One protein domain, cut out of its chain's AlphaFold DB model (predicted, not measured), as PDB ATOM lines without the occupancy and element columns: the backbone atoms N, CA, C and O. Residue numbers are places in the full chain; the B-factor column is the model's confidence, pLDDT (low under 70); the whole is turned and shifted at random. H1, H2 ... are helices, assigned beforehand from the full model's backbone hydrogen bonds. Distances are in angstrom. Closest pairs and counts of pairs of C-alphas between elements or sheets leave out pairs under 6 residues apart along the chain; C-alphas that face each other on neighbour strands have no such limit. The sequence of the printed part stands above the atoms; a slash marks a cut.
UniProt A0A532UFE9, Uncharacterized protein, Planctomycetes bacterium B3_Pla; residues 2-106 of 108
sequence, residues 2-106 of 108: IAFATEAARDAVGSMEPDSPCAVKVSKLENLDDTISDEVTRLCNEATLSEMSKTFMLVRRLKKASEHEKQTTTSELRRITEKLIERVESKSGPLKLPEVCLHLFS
ATOM      1  N   ILE A   2     -36.298  33.550  -7.269       84.19
ATOM      2  CA  ILE A   2     -35.170  34.497  -7.321       84.19
ATOM      3  C   ILE A   2     -33.998  34.018  -6.453       84.19
ATOM      4  O   ILE A   2     -32.947  33.749  -7.001       84.19
ATOM      5  N   ALA A   3     -34.213  33.756  -5.157       85.94
ATOM      6  CA  ALA A   3     -33.151  33.275  -4.260       85.94
ATOM      7  C   ALA A   3     -32.402  32.029  -4.780       85.94
ATOM      8  O   ALA A   3     -31.180  31.999  -4.767       85.94
ATOM      9  N   PHE A   4     -33.134  31.039  -5.302       82.50
ATOM     10  CA  PHE A   4     -32.544  29.835  -5.897       82.50
ATOM     11  C   PHE A   4     -31.732  30.153  -7.162       82.50
ATOM     12  O   PHE A   4     -30.642  29.624  -7.345       82.50
ATOM     13  N   ALA A   5     -32.249  31.017  -8.038       82.81
ATOM     14  CA  ALA A   5     -31.544  31.423  -9.251       82.81
ATOM     15  C   ALA A   5     -30.302  32.276  -8.936       82.81
ATOM     16  O   ALA A   5     -29.285  32.141  -9.609       82.81
ATOM     17  N   THR A   6     -30.362  33.106  -7.892       86.25
ATOM     18  CA  THR A   6     -29.234  33.906  -7.405       86.25
ATOM     19  C   THR A   6     -28.135  33.011  -6.844       86.25
ATOM     20  O   THR A   6     -26.972  33.204  -7.178       86.25
ATOM     21  N   GLU A   7     -28.490  32.013  -6.035       87.44
ATOM     22  CA  GLU A   7     -27.540  31.026  -5.507       87.44
ATOM     23  C   GLU A   7     -26.885  30.223  -6.638       87.44
ATOM     24  O   GLU A   7     -25.664  30.181  -6.732       87.44
ATOM     25  N   ALA A   8     -27.681  29.712  -7.581       82.88
ATOM     26  CA  ALA A   8     -27.156  28.997  -8.743       82.88
ATOM     27  C   ALA A   8     -26.220  29.863  -9.609       82.88
ATOM     28  O   ALA A   8     -25.226  29.363 -10.133       82.88
ATOM     29  N   ALA A   9     -26.515  31.158  -9.764       84.12
ATOM     30  CA  ALA A   9     -25.656  32.084 -10.496       84.12
ATOM     31  C   ALA A   9     -24.331  32.350  -9.762       84.12
ATOM     32  O   ALA A   9     -23.282  32.403 -10.404       84.12
ATOM     33  N   ARG A  10     -24.359  32.467  -8.429       86.25
ATOM     34  CA  ARG A  10     -23.144  32.594  -7.607       86.25
ATOM     35  C   ARG A  10     -22.272  31.351  -7.702       86.25
ATOM     36  O   ARG A  10     -21.076  31.484  -7.938       86.25
ATOM     37  N   ASP A  11     -22.870  30.168  -7.594       85.81
ATOM     38  CA  ASP A  11     -22.150  28.901  -7.733       85.81
ATOM     39  C   ASP A  11     -21.506  28.779  -9.118       85.81
ATOM     40  O   ASP A  11     -20.331  28.430  -9.230       85.81
ATOM     41  N   ALA A  12     -22.247  29.132 -10.176       81.75
ATOM     42  CA  ALA A  12     -21.724  29.124 -11.538       81.75
ATOM     43  C   ALA A  12     -20.499  30.038 -11.671       81.75
ATOM     44  O   ALA A  12     -19.472  29.592 -12.176       81.75
ATOM     45  N   VAL A  13     -20.574  31.272 -11.161       83.69
ATOM     46  CA  VAL A  13     -19.455  32.230 -11.155       83.69
ATOM     47  C   VAL A  13     -18.272  31.737 -10.326       83.69
ATOM     48  O   VAL A  13     -17.138  31.810 -10.793       83.69
ATOM     49  N   GLY A  14     -18.517  31.179  -9.141       84.00
ATOM     50  CA  GLY A  14     -17.469  30.624  -8.280       84.00
ATOM     51  C   GLY A  14     -16.784  29.376  -8.850       84.00
ATOM     52  O   GLY A  14     -15.661  29.067  -8.461       84.00
ATOM     53  N   SER A  15     -17.437  28.669  -9.777       85.12
ATOM     54  CA  SER A  15     -16.910  27.460 -10.426       85.12
ATOM     55  C   SER A  15     -16.153  27.711 -11.736       85.12
ATOM     56  O   SER A  15     -15.628  26.765 -12.322       85.12
ATOM     57  N   MET A  16     -16.101  28.959 -12.215       84.88
ATOM     58  CA  MET A  16     -15.424  29.289 -13.472       84.88
ATOM     59  C   MET A  16     -13.911  29.112 -13.355       84.88
ATOM     60  O   MET A  16     -13.311  29.432 -12.328       84.88
ATOM     61  N   GLU A  17     -13.276  28.681 -14.446       86.44
ATOM     62  CA  GLU A  17     -11.817  28.703 -14.541       86.44
ATOM     63  C   GLU A  17     -11.314  30.149 -14.363       86.44
ATOM     64  O   GLU A  17     -11.738  31.023 -15.133       86.44
ATOM     65  N   PRO A  18     -10.427  30.423 -13.381       84.25
ATOM     66  CA  PRO A  18     -10.036  31.788 -13.011       84.25
ATOM     67  C   PRO A  18      -9.463  32.612 -14.168       84.25
ATOM     68  O   PRO A  18      -9.687  33.820 -14.240       84.25
ATOM     69  N   ASP A  19      -8.766  31.948 -15.090       86.50
ATOM     70  CA  ASP A  19      -8.099  32.577 -16.234       86.50
ATOM     71  C   ASP A  19      -8.995  32.669 -17.481       86.50
ATOM     72  O   ASP A  19      -8.584  33.209 -18.512       86.50
ATOM     73  N   SER A  20     -10.236  32.173 -17.411       86.44
ATOM     74  CA  SER A  20     -11.174  32.284 -18.527       86.44
ATOM     75  C   SER A  20     -11.524  33.756 -18.808       86.44
ATOM     76  O   SER A  20     -11.673  34.561 -17.878       86.44
ATOM     77  N   PRO A  21     -11.734  34.147 -20.081       84.56
ATOM     78  CA  PRO A  21     -12.080  35.525 -20.434       84.56
ATOM     79  C   PRO A  21     -13.308  36.076 -19.693       84.56
ATOM     80  O   PRO A  21     -13.377  37.279 -19.428       84.56
ATOM     81  N   CYS A  22     -14.269  35.214 -19.345       84.38
ATOM     82  CA  CYS A  22     -15.423  35.597 -18.538       84.38
ATOM     83  C   CYS A  22     -15.071  35.792 -17.063       84.38
ATOM     84  O   CYS A  22     -15.374  36.866 -16.541       84.38
ATOM     85  N   ALA A  23     -14.369  34.854 -16.417       85.00
ATOM     86  CA  ALA A  23     -13.964  35.004 -15.017       85.00
ATOM     87  C   ALA A  23     -13.141  36.284 -14.790       85.00
ATOM     88  O   ALA A  23     -13.394  37.030 -13.845       85.00
ATOM     89  N   VAL A  24     -12.233  36.612 -15.717       87.50
ATOM     90  CA  VAL A  24     -11.413  37.835 -15.662       87.50
ATOM     91  C   VAL A  24     -12.240  39.120 -15.806       87.50
ATOM     92  O   VAL A  24     -11.868  40.152 -15.248       87.50
ATOM     93  N   LYS A  25     -13.335  39.118 -16.577       86.25
ATOM     94  CA  LYS A  25     -14.213  40.300 -16.678       86.25
ATOM     95  C   LYS A  25     -15.164  40.403 -15.490       86.25
ATOM     96  O   LYS A  25     -15.401  41.508 -15.015       86.25
ATOM     97  N   VAL A  26     -15.675  39.274 -15.011       86.44
ATOM     98  CA  VAL A  26     -16.564  39.195 -13.848       86.44
ATOM     99  C   VAL A  26     -15.843  39.639 -12.574       86.44
ATOM    100  O   VAL A  26     -16.406  40.411 -11.806       86.44
ATOM    101  N   SER A  27     -14.575  39.257 -12.390       84.38
ATOM    102  CA  SER A  27     -13.766  39.658 -11.226       84.38
ATOM    103  C   SER A  27     -13.460  41.158 -11.152       84.38
ATOM    104  O   SER A  27     -13.067  41.653 -10.099       84.38
ATOM    105  N   LYS A  28     -13.651  41.894 -12.254       86.75
ATOM    106  CA  LYS A  28     -13.478  43.354 -12.320       86.75
ATOM    107  C   LYS A  28     -14.752  44.131 -11.986       86.75
ATOM    108  O   LYS A  28     -14.701  45.357 -11.949       86.75
ATOM    109  N   LEU A  29     -15.885  43.454 -11.788       85.44
ATOM    110  CA  LEU A  29     -17.117  44.106 -11.362       85.44
ATOM    111  C   LEU A  29     -17.020  44.469  -9.879       85.44
ATOM    112  O   LEU A  29     -16.894  43.598  -9.019       85.44
ATOM    113  N   GLU A  30     -17.119  45.761  -9.577       81.81
ATOM    114  CA  GLU A  30     -17.349  46.214  -8.209       81.81
ATOM    115  C   GLU A  30     -18.739  45.737  -7.760       81.81
ATOM    116  O   GLU A  30     -19.724  45.917  -8.477       81.81
ATOM    117  N   ASN A  31     -18.827  45.112  -6.582       87.50
ATOM    118  CA  ASN A  31     -20.068  44.543  -6.030       87.50
ATOM    119  C   ASN A  31     -20.704  43.463  -6.928       87.50
ATOM    120  O   ASN A  31     -21.882  43.519  -7.292       87.50
ATOM    121  N   LEU A  32     -19.909  42.452  -7.284       85.38
ATOM    122  CA  LEU A  32     -20.348  41.306  -8.082       85.38
ATOM    123  C   LEU A  32     -21.611  40.625  -7.526       85.38
ATOM    124  O   LEU A  32     -22.534  40.344  -8.288       85.38
ATOM    125  N   ASP A  33     -21.683  40.399  -6.214       86.00
ATOM    126  CA  ASP A  33     -22.837  39.743  -5.587       86.00
ATOM    127  C   ASP A  33     -24.138  40.536  -5.742       86.00
ATOM    128  O   ASP A  33     -25.191  39.942  -6.003       86.00
ATOM    129  N   ASP A  34     -24.061  41.861  -5.620       90.19
ATOM    130  CA  ASP A  34     -25.202  42.755  -5.820       90.19
ATOM    131  C   ASP A  34     -25.605  42.768  -7.294       90.19
ATOM    132  O   ASP A  34     -26.781  42.640  -7.620       90.19
ATOM    133  N   THR A  35     -24.620  42.807  -8.197       88.94
ATOM    134  CA  THR A  35     -24.861  42.743  -9.643       88.94
ATOM    135  C   THR A  35     -25.566  41.443 -10.035       88.94
ATOM    136  O   THR A  35     -26.554  41.479 -10.763       88.94
ATOM    137  N   ILE A  36     -25.115  40.291  -9.526       88.00
ATOM    138  CA  ILE A  36     -25.773  38.998  -9.769       88.00
ATOM    139  C   ILE A  36     -27.214  39.028  -9.247       88.00
ATOM    140  O   ILE A  36     -28.134  38.610  -9.952       88.00
ATOM    141  N   SER A  37     -27.422  39.520  -8.024       88.88
ATOM    142  CA  SER A  37     -28.751  39.588  -7.412       88.88
ATOM    143  C   SER A  37     -29.712  40.470  -8.218       88.88
ATOM    144  O   SER A  37     -30.846  40.057  -8.493       88.88
ATOM    145  N   ASP A  38     -29.252  41.646  -8.643       91.25
ATOM    146  CA  ASP A  38     -30.021  42.591  -9.449       91.25
ATOM    147  C   ASP A  38     -30.389  41.992 -10.809       91.25
ATOM    148  O   ASP A  38     -31.564  41.974 -11.183       91.25
ATOM    149  N   GLU A  39     -29.413  41.451 -11.542       89.06
ATOM    150  CA  GLU A  39     -29.643  40.905 -12.884       89.06
ATOM    151  C   GLU A  39     -30.553  39.671 -12.858       89.06
ATOM    152  O   GLU A  39     -31.479  39.557 -13.666       89.06
ATOM    153  N   VAL A  40     -30.379  38.775 -11.879       89.06
ATOM    154  CA  VAL A  40     -31.281  37.627 -11.691       89.06
ATOM    155  C   VAL A  40     -32.697  38.090 -11.366       89.06
ATOM    156  O   VAL A  40     -33.662  37.528 -11.888       89.06
ATOM    157  N   THR A  41     -32.844  39.118 -10.529       90.88
ATOM    158  CA  THR A  41     -34.155  39.680 -10.190       90.88
ATOM    159  C   THR A  41     -34.833  40.265 -11.426       90.88
ATOM    160  O   THR A  41     -36.007  39.977 -11.669       90.88
ATOM    161  N   ARG A  42     -34.095  41.014 -12.255       91.38
ATOM    162  CA  ARG A  42     -34.594  41.564 -13.527       91.38
ATOM    163  C   ARG A  42     -35.074  40.458 -14.469       91.38
ATOM    164  O   ARG A  42     -36.201  40.521 -14.954       91.38
ATOM    165  N   LEU A  43     -34.262  39.418 -14.670       89.25
ATOM    166  CA  LEU A  43     -34.617  38.259 -15.498       89.25
ATOM    167  C   LEU A  43     -35.849  37.525 -14.958       89.25
ATOM    168  O   LEU A  43     -36.774  37.232 -15.713       89.25
ATOM    169  N   CYS A  44     -35.900  37.258 -13.653       89.12
ATOM    170  CA  CYS A  44     -37.017  36.542 -13.036       89.12
ATOM    171  C   CYS A  44     -38.331  37.333 -13.087       89.12
ATOM    172  O   CYS A  44     -39.389  36.724 -13.229       89.12
ATOM    173  N   ASN A  45     -38.277  38.663 -12.984       91.31
ATOM    174  CA  ASN A  45     -39.465  39.516 -13.058       91.31
ATOM    175  C   ASN A  45     -40.060  39.578 -14.472       91.31
ATOM    176  O   ASN A  45     -41.266  39.761 -14.623       91.31
ATOM    177  N   GLU A  46     -39.231  39.408 -15.504       91.62
ATOM    178  CA  GLU A  46     -39.654  39.447 -16.910       91.62
ATOM    179  C   GLU A  46     -39.948  38.065 -17.512       91.62
ATOM    180  O   GLU A  46     -40.524  37.951 -18.605       91.62
ATOM    181  N   ALA A  47     -39.571  37.001 -16.803       90.62
ATOM    182  CA  ALA A  47     -39.840  35.635 -17.207       90.62
ATOM    183  C   ALA A  47     -41.327  35.307 -17.048       90.62
ATOM    184  O   ALA A  47     -41.948  35.543 -16.011       90.62
ATOM    185  N   THR A  48     -41.917  34.689 -18.069       91.31
ATOM    186  CA  THR A  48     -43.268  34.133 -17.947       91.31
ATOM    187  C   THR A  48     -43.246  32.822 -17.162       91.31
ATOM    188  O   THR A  48     -42.261  32.081 -17.173       91.31
ATOM    189  N   LEU A  49     -44.372  32.463 -16.537       88.81
ATOM    190  CA  LEU A  49     -44.516  31.169 -15.857       88.81
ATOM    191  C   LEU A  49     -44.201  29.982 -16.783       88.81
ATOM    192  O   LEU A  49     -43.628  28.989 -16.338       88.81
ATOM    193  N   SER A  50     -44.544  30.103 -18.068       90.75
ATOM    194  CA  SER A  50     -44.241  29.099 -19.093       90.75
ATOM    195  C   SER A  50     -42.735  28.957 -19.322       90.75
ATOM    196  O   SER A  50     -42.218  27.842 -19.298       90.75
ATOM    197  N   GLU A  51     -42.006  30.067 -19.468       90.94
ATOM    198  CA  GLU A  51     -40.546  30.061 -19.644       90.94
ATOM    199  C   GLU A  51     -39.831  29.511 -18.413       90.94
ATOM    200  O   GLU A  51     -38.947  28.664 -18.550       90.94
ATOM    201  N   MET A  52     -40.261  29.910 -17.213       88.06
ATOM    202  CA  MET A  52     -39.722  29.386 -15.957       88.06
ATOM    203  C   MET A  52     -39.948  27.872 -15.858       88.06
ATOM    204  O   MET A  52     -39.004  27.106 -15.667       88.06
ATOM    205  N   SER A  53     -41.186  27.417 -16.074       89.19
ATOM    206  CA  SER A  53     -41.537  25.990 -16.026       89.19
ATOM    207  C   SER A  53     -40.770  25.179 -17.070       89.19
ATOM    208  O   SER A  53     -40.237  24.111 -16.761       89.19
ATOM    209  N   LYS A  54     -40.668  25.693 -18.302       89.88
ATOM    210  CA  LYS A  54     -39.939  25.037 -19.389       89.88
ATOM    211  C   LYS A  54     -38.446  24.950 -19.081       89.88
ATOM    212  O   LYS A  54     -37.870  23.880 -19.254       89.88
ATOM    213  N   THR A  55     -37.850  26.011 -18.543       88.44
ATOM    214  CA  THR A  55     -36.447  26.021 -18.102       88.44
ATOM    215  C   THR A  55     -36.195  24.941 -17.050       88.44
ATOM    216  O   THR A  55     -35.311  24.107 -17.236       88.44
ATOM    217  N   PHE A  56     -37.025  24.853 -16.003       86.00
ATOM    218  CA  PHE A  56     -36.897  23.800 -14.987       86.00
ATOM    219  C   PHE A  56     -37.016  22.384 -15.568       86.00
ATOM    220  O   PHE A  56     -36.243  21.494 -15.201       86.00
ATOM    221  N   MET A  57     -37.962  22.156 -16.486       88.62
ATOM    222  CA  MET A  57     -38.112  20.854 -17.146       88.62
ATOM    223  C   MET A  57     -36.894  20.491 -18.000       88.62
ATOM    224  O   MET A  57     -36.435  19.349 -17.941       88.62
ATOM    225  N   LEU A  58     -36.362  21.443 -18.770       87.50
ATOM    226  CA  LEU A  58     -35.196  21.229 -19.628       87.50
ATOM    227  C   LEU A  58     -33.928  20.986 -18.796       87.50
ATOM    228  O   LEU A  58     -33.217  20.016 -19.051       87.50
ATOM    229  N   VAL A  59     -33.696  21.756 -17.727       84.94
ATOM    230  CA  VAL A  59     -32.582  21.515 -16.787       84.94
ATOM    231  C   VAL A  59     -32.685  20.126 -16.151       84.94
ATOM    232  O   VAL A  59     -31.692  19.408 -16.029       84.94
ATOM    233  N   ARG A  60     -33.893  19.688 -15.776       85.38
ATOM    234  CA  ARG A  60     -34.104  18.326 -15.262       85.38
ATOM    235  C   ARG A  60     -33.818  17.259 -16.320       85.38
ATOM    236  O   ARG A  60     -33.297  16.201 -15.967       85.38
ATOM    237  N   ARG A  61     -34.166  17.515 -17.585       84.62
ATOM    238  CA  ARG A  61     -33.904  16.609 -18.711       84.62
ATOM    239  C   ARG A  61     -32.402  16.467 -18.969       84.62
ATOM    240  O   ARG A  61     -31.952  15.335 -19.101       84.62
ATOM    241  N   LEU A  62     -31.628  17.556 -18.913       84.31
ATOM    242  CA  LEU A  62     -30.165  17.523 -19.072       84.31
ATOM    243  C   LEU A  62     -29.479  16.530 -18.125       84.31
ATOM    244  O   LEU A  62     -28.587  15.799 -18.545       84.31
ATOM    245  N   LYS A  63     -29.938  16.427 -16.871       80.44
ATOM    246  CA  LYS A  63     -29.361  15.507 -15.868       80.44
ATOM    247  C   LYS A  63     -29.476  14.021 -16.230       80.44
ATOM    248  O   LYS A  63     -28.820  13.200 -15.599       80.44
ATOM    249  N   LYS A  64     -30.356  13.662 -17.168       84.19
ATOM    250  CA  LYS A  64     -30.649  12.270 -17.548       84.19
ATOM    251  C   LYS A  64     -30.500  12.007 -19.049       84.19
ATOM    252  O   LYS A  64     -30.777  10.897 -19.485       84.19
ATOM    253  N   ALA A  65     -30.132  13.028 -19.815       81.38
ATOM    254  CA  ALA A  65     -30.107  13.000 -21.268       81.38
ATOM    255  C   ALA A  65     -28.856  12.283 -21.798       81.38
ATOM    256  O   ALA A  65     -27.760  12.438 -21.253       81.38
ATOM    257  N   SER A  66     -29.024  11.545 -22.895       85.31
ATOM    258  CA  SER A  66     -27.909  11.128 -23.756       85.31
ATOM    259  C   SER A  66     -27.215  12.348 -24.384       85.31
ATOM    260  O   SER A  66     -27.799  13.427 -24.432       85.31
ATOM    261  N   GLU A  67     -25.991  12.207 -24.901       82.38
ATOM    262  CA  GLU A  67     -25.242  13.341 -25.487       82.38
ATOM    263  C   GLU A  67     -26.017  14.082 -26.590       82.38
ATOM    264  O   GLU A  67     -26.065  15.310 -26.619       82.38
ATOM    265  N   HIS A  68     -26.722  13.348 -27.450       79.00
ATOM    266  CA  HIS A  68     -27.544  13.956 -28.496       79.00
ATOM    267  C   HIS A  68     -28.744  14.742 -27.929       79.00
ATOM    268  O   HIS A  68     -29.083  15.838 -28.390       79.00
ATOM    269  N   GLU A  69     -29.380  14.208 -26.885       82.81
ATOM    270  CA  GLU A  69     -30.476  14.885 -26.192       82.81
ATOM    271  C   GLU A  69     -29.986  16.087 -25.382       82.81
ATOM    272  O   GLU A  69     -30.724  17.068 -25.267       82.81
ATOM    273  N   LYS A  70     -28.755  16.044 -24.850       82.19
ATOM    274  CA  LYS A  70     -28.126  17.188 -24.183       82.19
ATOM    275  C   LYS A  70     -28.003  18.347 -25.153       82.19
ATOM    276  O   LYS A  70     -28.558  19.400 -24.878       82.19
ATOM    277  N   GLN A  71     -27.423  18.114 -26.327       82.31
ATOM    278  CA  GLN A  71     -27.218  19.151 -27.337       82.31
ATOM    279  C   GLN A  71     -28.536  19.826 -27.766       82.31
ATOM    280  O   GLN A  71     -28.638  21.055 -27.840       82.31
ATOM    281  N   THR A  72     -29.587  19.026 -27.971       85.88
ATOM    282  CA  THR A  72     -30.932  19.535 -28.292       85.88
ATOM    283  C   THR A  72     -31.531  20.330 -27.126       85.88
ATOM    284  O   THR A  72     -32.069  21.421 -27.314       85.88
ATOM    285  N   THR A  73     -31.414  19.811 -25.902       85.75
ATOM    286  CA  THR A  73     -31.960  20.443 -24.692       85.75
ATOM    287  C   THR A  73     -31.230  21.748 -24.351       85.75
ATOM    288  O   THR A  73     -31.887  22.728 -23.997       85.75
ATOM    289  N   THR A  74     -29.903  21.799 -24.516       83.06
ATOM    290  CA  THR A  74     -29.086  23.015 -24.382       83.06
ATOM    291  C   THR A  74     -29.522  24.067 -25.395       83.06
ATOM    292  O   THR A  74     -29.773  25.212 -25.024       83.06
ATOM    293  N   SER A  75     -29.713  23.678 -26.660       84.56
ATOM    294  CA  SER A  75     -30.177  24.596 -27.712       84.56
ATOM    295  C   SER A  75     -31.550  25.201 -27.391       84.56
ATOM    296  O   SER A  75     -31.793  26.386 -27.625       84.56
ATOM    297  N   GLU A  76     -32.462  24.413 -26.813       87.19
ATOM    298  CA  GLU A  76     -33.756  24.926 -26.356       87.19
ATOM    299  C   GLU A  76     -33.638  25.886 -25.166       87.19
ATOM    300  O   GLU A  76     -34.306  26.924 -25.161       87.19
ATOM    301  N   LEU A  77     -32.805  25.564 -24.171       86.81
ATOM    302  CA  LEU A  77     -32.536  26.437 -23.021       86.81
ATOM    303  C   LEU A  77     -31.940  27.773 -23.459       86.81
ATOM    304  O   LEU A  77     -32.381  28.829 -22.998       86.81
ATOM    305  N   ARG A  78     -30.999  27.728 -24.403       84.81
ATOM    306  CA  ARG A  78     -30.388  28.908 -25.008       84.81
ATOM    307  C   ARG A  78     -31.437  29.814 -25.636       84.81
ATOM    308  O   ARG A  78     -31.526  30.981 -25.278       84.81
ATOM    309  N   ARG A  79     -32.311  29.263 -26.483       89.50
ATOM    310  CA  ARG A  79     -33.366  30.040 -27.152       89.50
ATOM    311  C   ARG A  79     -34.334  30.710 -26.169       89.50
ATOM    312  O   ARG A  79     -34.853  31.785 -26.461       89.50
ATOM    313  N   ILE A  80     -34.641  30.063 -25.043       89.44
ATOM    314  CA  ILE A  80     -35.473  30.665 -23.987       89.44
ATOM    315  C   ILE A  80     -34.716  31.814 -23.321       89.44
ATOM    316  O   ILE A  80     -35.284  32.888 -23.132       89.44
ATOM    317  N   THR A  81     -33.442  31.592 -23.007       84.88
ATOM    318  CA  THR A  81     -32.585  32.574 -22.336       84.88
ATOM    319  C   THR A  81     -32.368  33.811 -23.205       84.88
ATOM    320  O   THR A  81     -32.615  34.912 -22.736       84.88
ATOM    321  N   GLU A  82     -32.014  33.648 -24.482       87.31
ATOM    322  CA  GLU A  82     -31.823  34.756 -25.433       87.31
ATOM    323  C   GLU A  82     -33.077  35.632 -25.537       87.31
ATOM    324  O   GLU A  82     -33.006  36.845 -25.358       87.31
ATOM    325  N   LYS A  83     -34.255  35.020 -25.703       90.75
ATOM    326  CA  LYS A  83     -35.531  35.754 -25.743       90.75
ATOM    327  C   LYS A  83     -35.838  36.503 -24.452       90.75
ATOM    328  O   LYS A  83     -36.498  37.543 -24.485       90.75
ATOM    329  N   LEU A  84     -35.445  35.942 -23.311       90.06
ATOM    330  CA  LEU A  84     -35.639  36.584 -22.019       90.06
ATOM    331  C   LEU A  84     -34.694  37.778 -21.860       90.06
ATOM    332  O   LEU A  84     -35.142  38.835 -21.427       90.06
ATOM    333  N   ILE A  85     -33.430  37.631 -22.264       88.62
ATOM    334  CA  ILE A  85     -32.439  38.712 -22.278       88.62
ATOM    335  C   ILE A  85     -32.932  39.854 -23.170       88.62
ATOM    336  O   ILE A  85     -33.092  40.965 -22.678       88.62
ATOM    337  N   GLU A  86     -33.301  39.578 -24.425       90.25
ATOM    338  CA  GLU A  86     -33.846  40.584 -25.354       90.25
ATOM    339  C   GLU A  86     -35.043  41.344 -24.750       90.25
ATOM    340  O   GLU A  86     -35.176  42.567 -24.878       90.25
ATOM    341  N   ARG A  87     -35.929  40.631 -24.044       92.62
ATOM    342  CA  ARG A  87     -37.084  41.235 -23.367       92.62
ATOM    343  C   ARG A  87     -36.677  42.120 -22.190       92.62
ATOM    344  O   ARG A  87     -37.234  43.205 -22.037       92.62
ATOM    345  N   VAL A  88     -35.744  41.675 -21.353       91.25
ATOM    346  CA  VAL A  88     -35.239  42.483 -20.234       91.25
ATOM    347  C   VAL A  88     -34.531  43.726 -20.755       91.25
ATOM    348  O   VAL A  88     -34.786  44.821 -20.250       91.25
ATOM    349  N   GLU A  89     -33.692  43.579 -21.777       90.62
ATOM    350  CA  GLU A  89     -32.902  44.679 -22.319       90.62
ATOM    351  C   GLU A  89     -33.767  45.739 -22.995       90.62
ATOM    352  O   GLU A  89     -33.580  46.933 -22.757       90.62
ATOM    353  N   SER A  90     -34.790  45.316 -23.742       92.56
ATOM    354  CA  SER A  90     -35.757  46.237 -24.350       92.56
ATOM    355  C   SER A  90     -36.597  47.021 -23.332       92.56
ATOM    356  O   SER A  90     -37.062  48.115 -23.652       92.56
ATOM    357  N   LYS A  91     -36.787  46.506 -22.110       90.69
ATOM    358  CA  LYS A  91     -37.586  47.168 -21.061       90.69
ATOM    359  C   LYS A  91     -36.770  47.977 -20.062       90.69
ATOM    360  O   LYS A  91     -37.227  49.023 -19.612       90.69
ATOM    361  N   SER A  92     -35.614  47.458 -19.662       86.56
ATOM    362  CA  SER A  92     -34.857  47.940 -18.499       86.56
ATOM    363  C   SER A  92     -33.422  48.351 -18.838       86.56
ATOM    364  O   SER A  92     -32.656  48.669 -17.931       86.56
ATOM    365  N   GLY A  93     -33.046  48.345 -20.121       89.06
ATOM    366  CA  GLY A  93     -31.681  48.612 -20.573       89.06
ATOM    367  C   GLY A  93     -30.772  47.378 -20.502       89.06
ATOM    368  O   GLY A  93     -31.197  46.332 -20.010       89.06
ATOM    369  N   PRO A  94     -29.523  47.476 -20.982       87.44
ATOM    370  CA  PRO A  94     -28.616  46.331 -21.099       87.44
ATOM    371  C   PRO A  94     -28.374  45.620 -19.758       87.44
ATOM    372  O   PRO A  94     -28.481  46.224 -18.679       87.44
ATOM    373  N   LEU A  95     -28.053  44.325 -19.811       84.00
ATOM    374  CA  LEU A  95     -27.565  43.608 -18.629       84.00
ATOM    375  C   LEU A  95     -26.173  44.131 -18.242       84.00
ATOM    376  O   LEU A  95     -25.349  44.443 -19.099       84.00
ATOM    377  N   LYS A  96     -25.876  44.195 -16.940       84.12
ATOM    378  CA  LYS A  96     -24.537  44.558 -16.437       84.12
ATOM    379  C   LYS A  96     -23.525  43.409 -16.513       84.12
ATOM    380  O   LYS A  96     -22.336  43.616 -16.272       84.12
ATOM    381  N   LEU A  97     -23.984  42.198 -16.829       75.75
ATOM    382  CA  LEU A  97     -23.118  41.041 -17.041       75.75
ATOM    383  C   LEU A  97     -22.247  41.250 -18.293       75.75
ATOM    384  O   LEU A  97     -22.762  41.681 -19.323       75.75
ATOM    385  N   PRO A  98     -20.940  40.927 -18.250       75.00
ATOM    386  CA  PRO A  98     -20.079  41.090 -19.413       75.00
ATOM    387  C   PRO A  98     -20.568  40.234 -20.588       75.00
ATOM    388  O   PRO A  98     -20.779  39.037 -20.417       75.00
ATOM    389  N   GLU A  99     -20.646  40.795 -21.799       71.00
ATOM    390  CA  GLU A  99     -21.061  40.056 -23.012       71.00
ATOM    391  C   GLU A  99     -20.261  38.772 -23.240       71.00
ATOM    392  O   GLU A  99     -20.794  37.762 -23.691       71.00
ATOM    393  N   VAL A 100     -18.974  38.787 -22.877       69.31
ATOM    394  CA  VAL A 100     -18.116  37.606 -22.999       69.31
ATOM    395  C   VAL A 100     -18.649  36.440 -22.175       69.31
ATOM    396  O   VAL A 100     -18.314  35.321 -22.493       69.31
ATOM    397  N   CYS A 101     -19.474  36.664 -21.152       71.25
ATOM    398  CA  CYS A 101     -20.094  35.631 -20.327       71.25
ATOM    399  C   CYS A 101     -21.383  35.065 -20.928       71.25
ATOM    400  O   CYS A 101     -21.870  34.045 -20.452       71.25
ATOM    401  N   LEU A 102     -21.909  35.644 -22.013       64.88
ATOM    402  CA  LEU A 102     -23.069  35.085 -22.712       64.88
ATOM    403  C   LEU A 102     -22.762  33.707 -23.331       64.88
ATOM    404  O   LEU A 102     -23.674  32.905 -23.541       64.88
ATOM    405  N   HIS A 103     -21.479  33.382 -23.552       63.53
ATOM    406  CA  HIS A 103     -21.053  32.046 -23.986       63.53
ATOM    407  C   HIS A 103     -21.413  30.935 -22.981       63.53
ATOM    408  O   HIS A 103     -21.608  29.798 -23.401       63.53
ATOM    409  N   LEU A 104     -21.607  31.254 -21.693       58.38
ATOM    410  CA  LEU A 104     -22.089  30.299 -20.682       58.38
ATOM    411  C   LEU A 104     -23.488  29.760 -21.011       58.38
ATOM    412  O   LEU A 104     -23.883  28.702 -20.534       58.38
ATOM    413  N   PHE A 105     -24.237  30.483 -21.843       54.72
ATOM    414  CA  PHE A 105     -25.526  30.048 -22.375       54.72
ATOM    415  C   PHE A 105     -25.404  29.363 -23.751       54.72
ATOM    416  O   PHE A 105     -26.416  28.967 -24.326       54.72
ATOM    417  N   SER A 106     -24.188  29.254 -24.299       37.06
ATOM    418  CA  SER A 106     -23.907  28.899 -25.699       37.06
ATOM    419  C   SER A 106     -23.072  27.629 -25.881       37.06
ATOM    420  O   SER A 106     -23.231  26.977 -26.912       37.06
TER     421      SER A 106
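What this domain is: This is residues 2 to 106 of the 108 residues of an uncharacterized protein of Planctomycetes bacterium B3_Pla (UniProt A0A532UFE9). A long helix, H5, has H4 folded back along its first half and H3 crossing near its other end. H1 packs on H3, and short H2 and H6 pack together away from H4. The 105 printed residues, with helices H1 to H6 in chain order and no named strand, are all helix in class and compact, radius of gyration of the C-alphas 14.0 A, spanning 39 by 33 by 22 A.

Where its parts are: H1, residues 2 to 14, begins at C-alpha 2 (-35.170, 34.497, -7.321). H2 is 21 to 26, H3 32 to 46 (21.3 A), H4 49 to 62 (20.1 A), H5 67 to 92 (36.6 A) and H6 99 to 105, ending at C-alpha 105 (-25.526, 30.048, -22.375).

How they stand to each other: H1 touches H3 at a steep tilt of 43 degrees, opposite ways; the closest C-alphas, Thr 6 and Ser 37, are 5.7 A apart. H2 touches H6 about perpendicular, 73 degrees (closest C-alphas Cys 22 and Cys 101, 5.0 A). H3 touches the hub H5, about perpendicular at 90 degrees, by residues 42 to 46 alone (Glu 46 and Val 88, closest C-alphas, 6.3 A). H4 and H5 form a hairpin, a shallow tilt of 28 degrees (Leu 62 and Lys 70, closest C-alphas, 5.5 A). H5 and H6, also a hairpin, only just touch, with 3 pairs of C-alphas within 8 A (closest Arg 78 and Phe 105, 5.6 A). Every O i to N i+4 pair is within hydrogen-bond range in H1 to H5; H6 has 0 of 3, but 3 of 4 O i to N i+3.

The domain as a whole: The printed part has no cut and no long link. Residues 100 and 102 to 106 are under pLDDT 70.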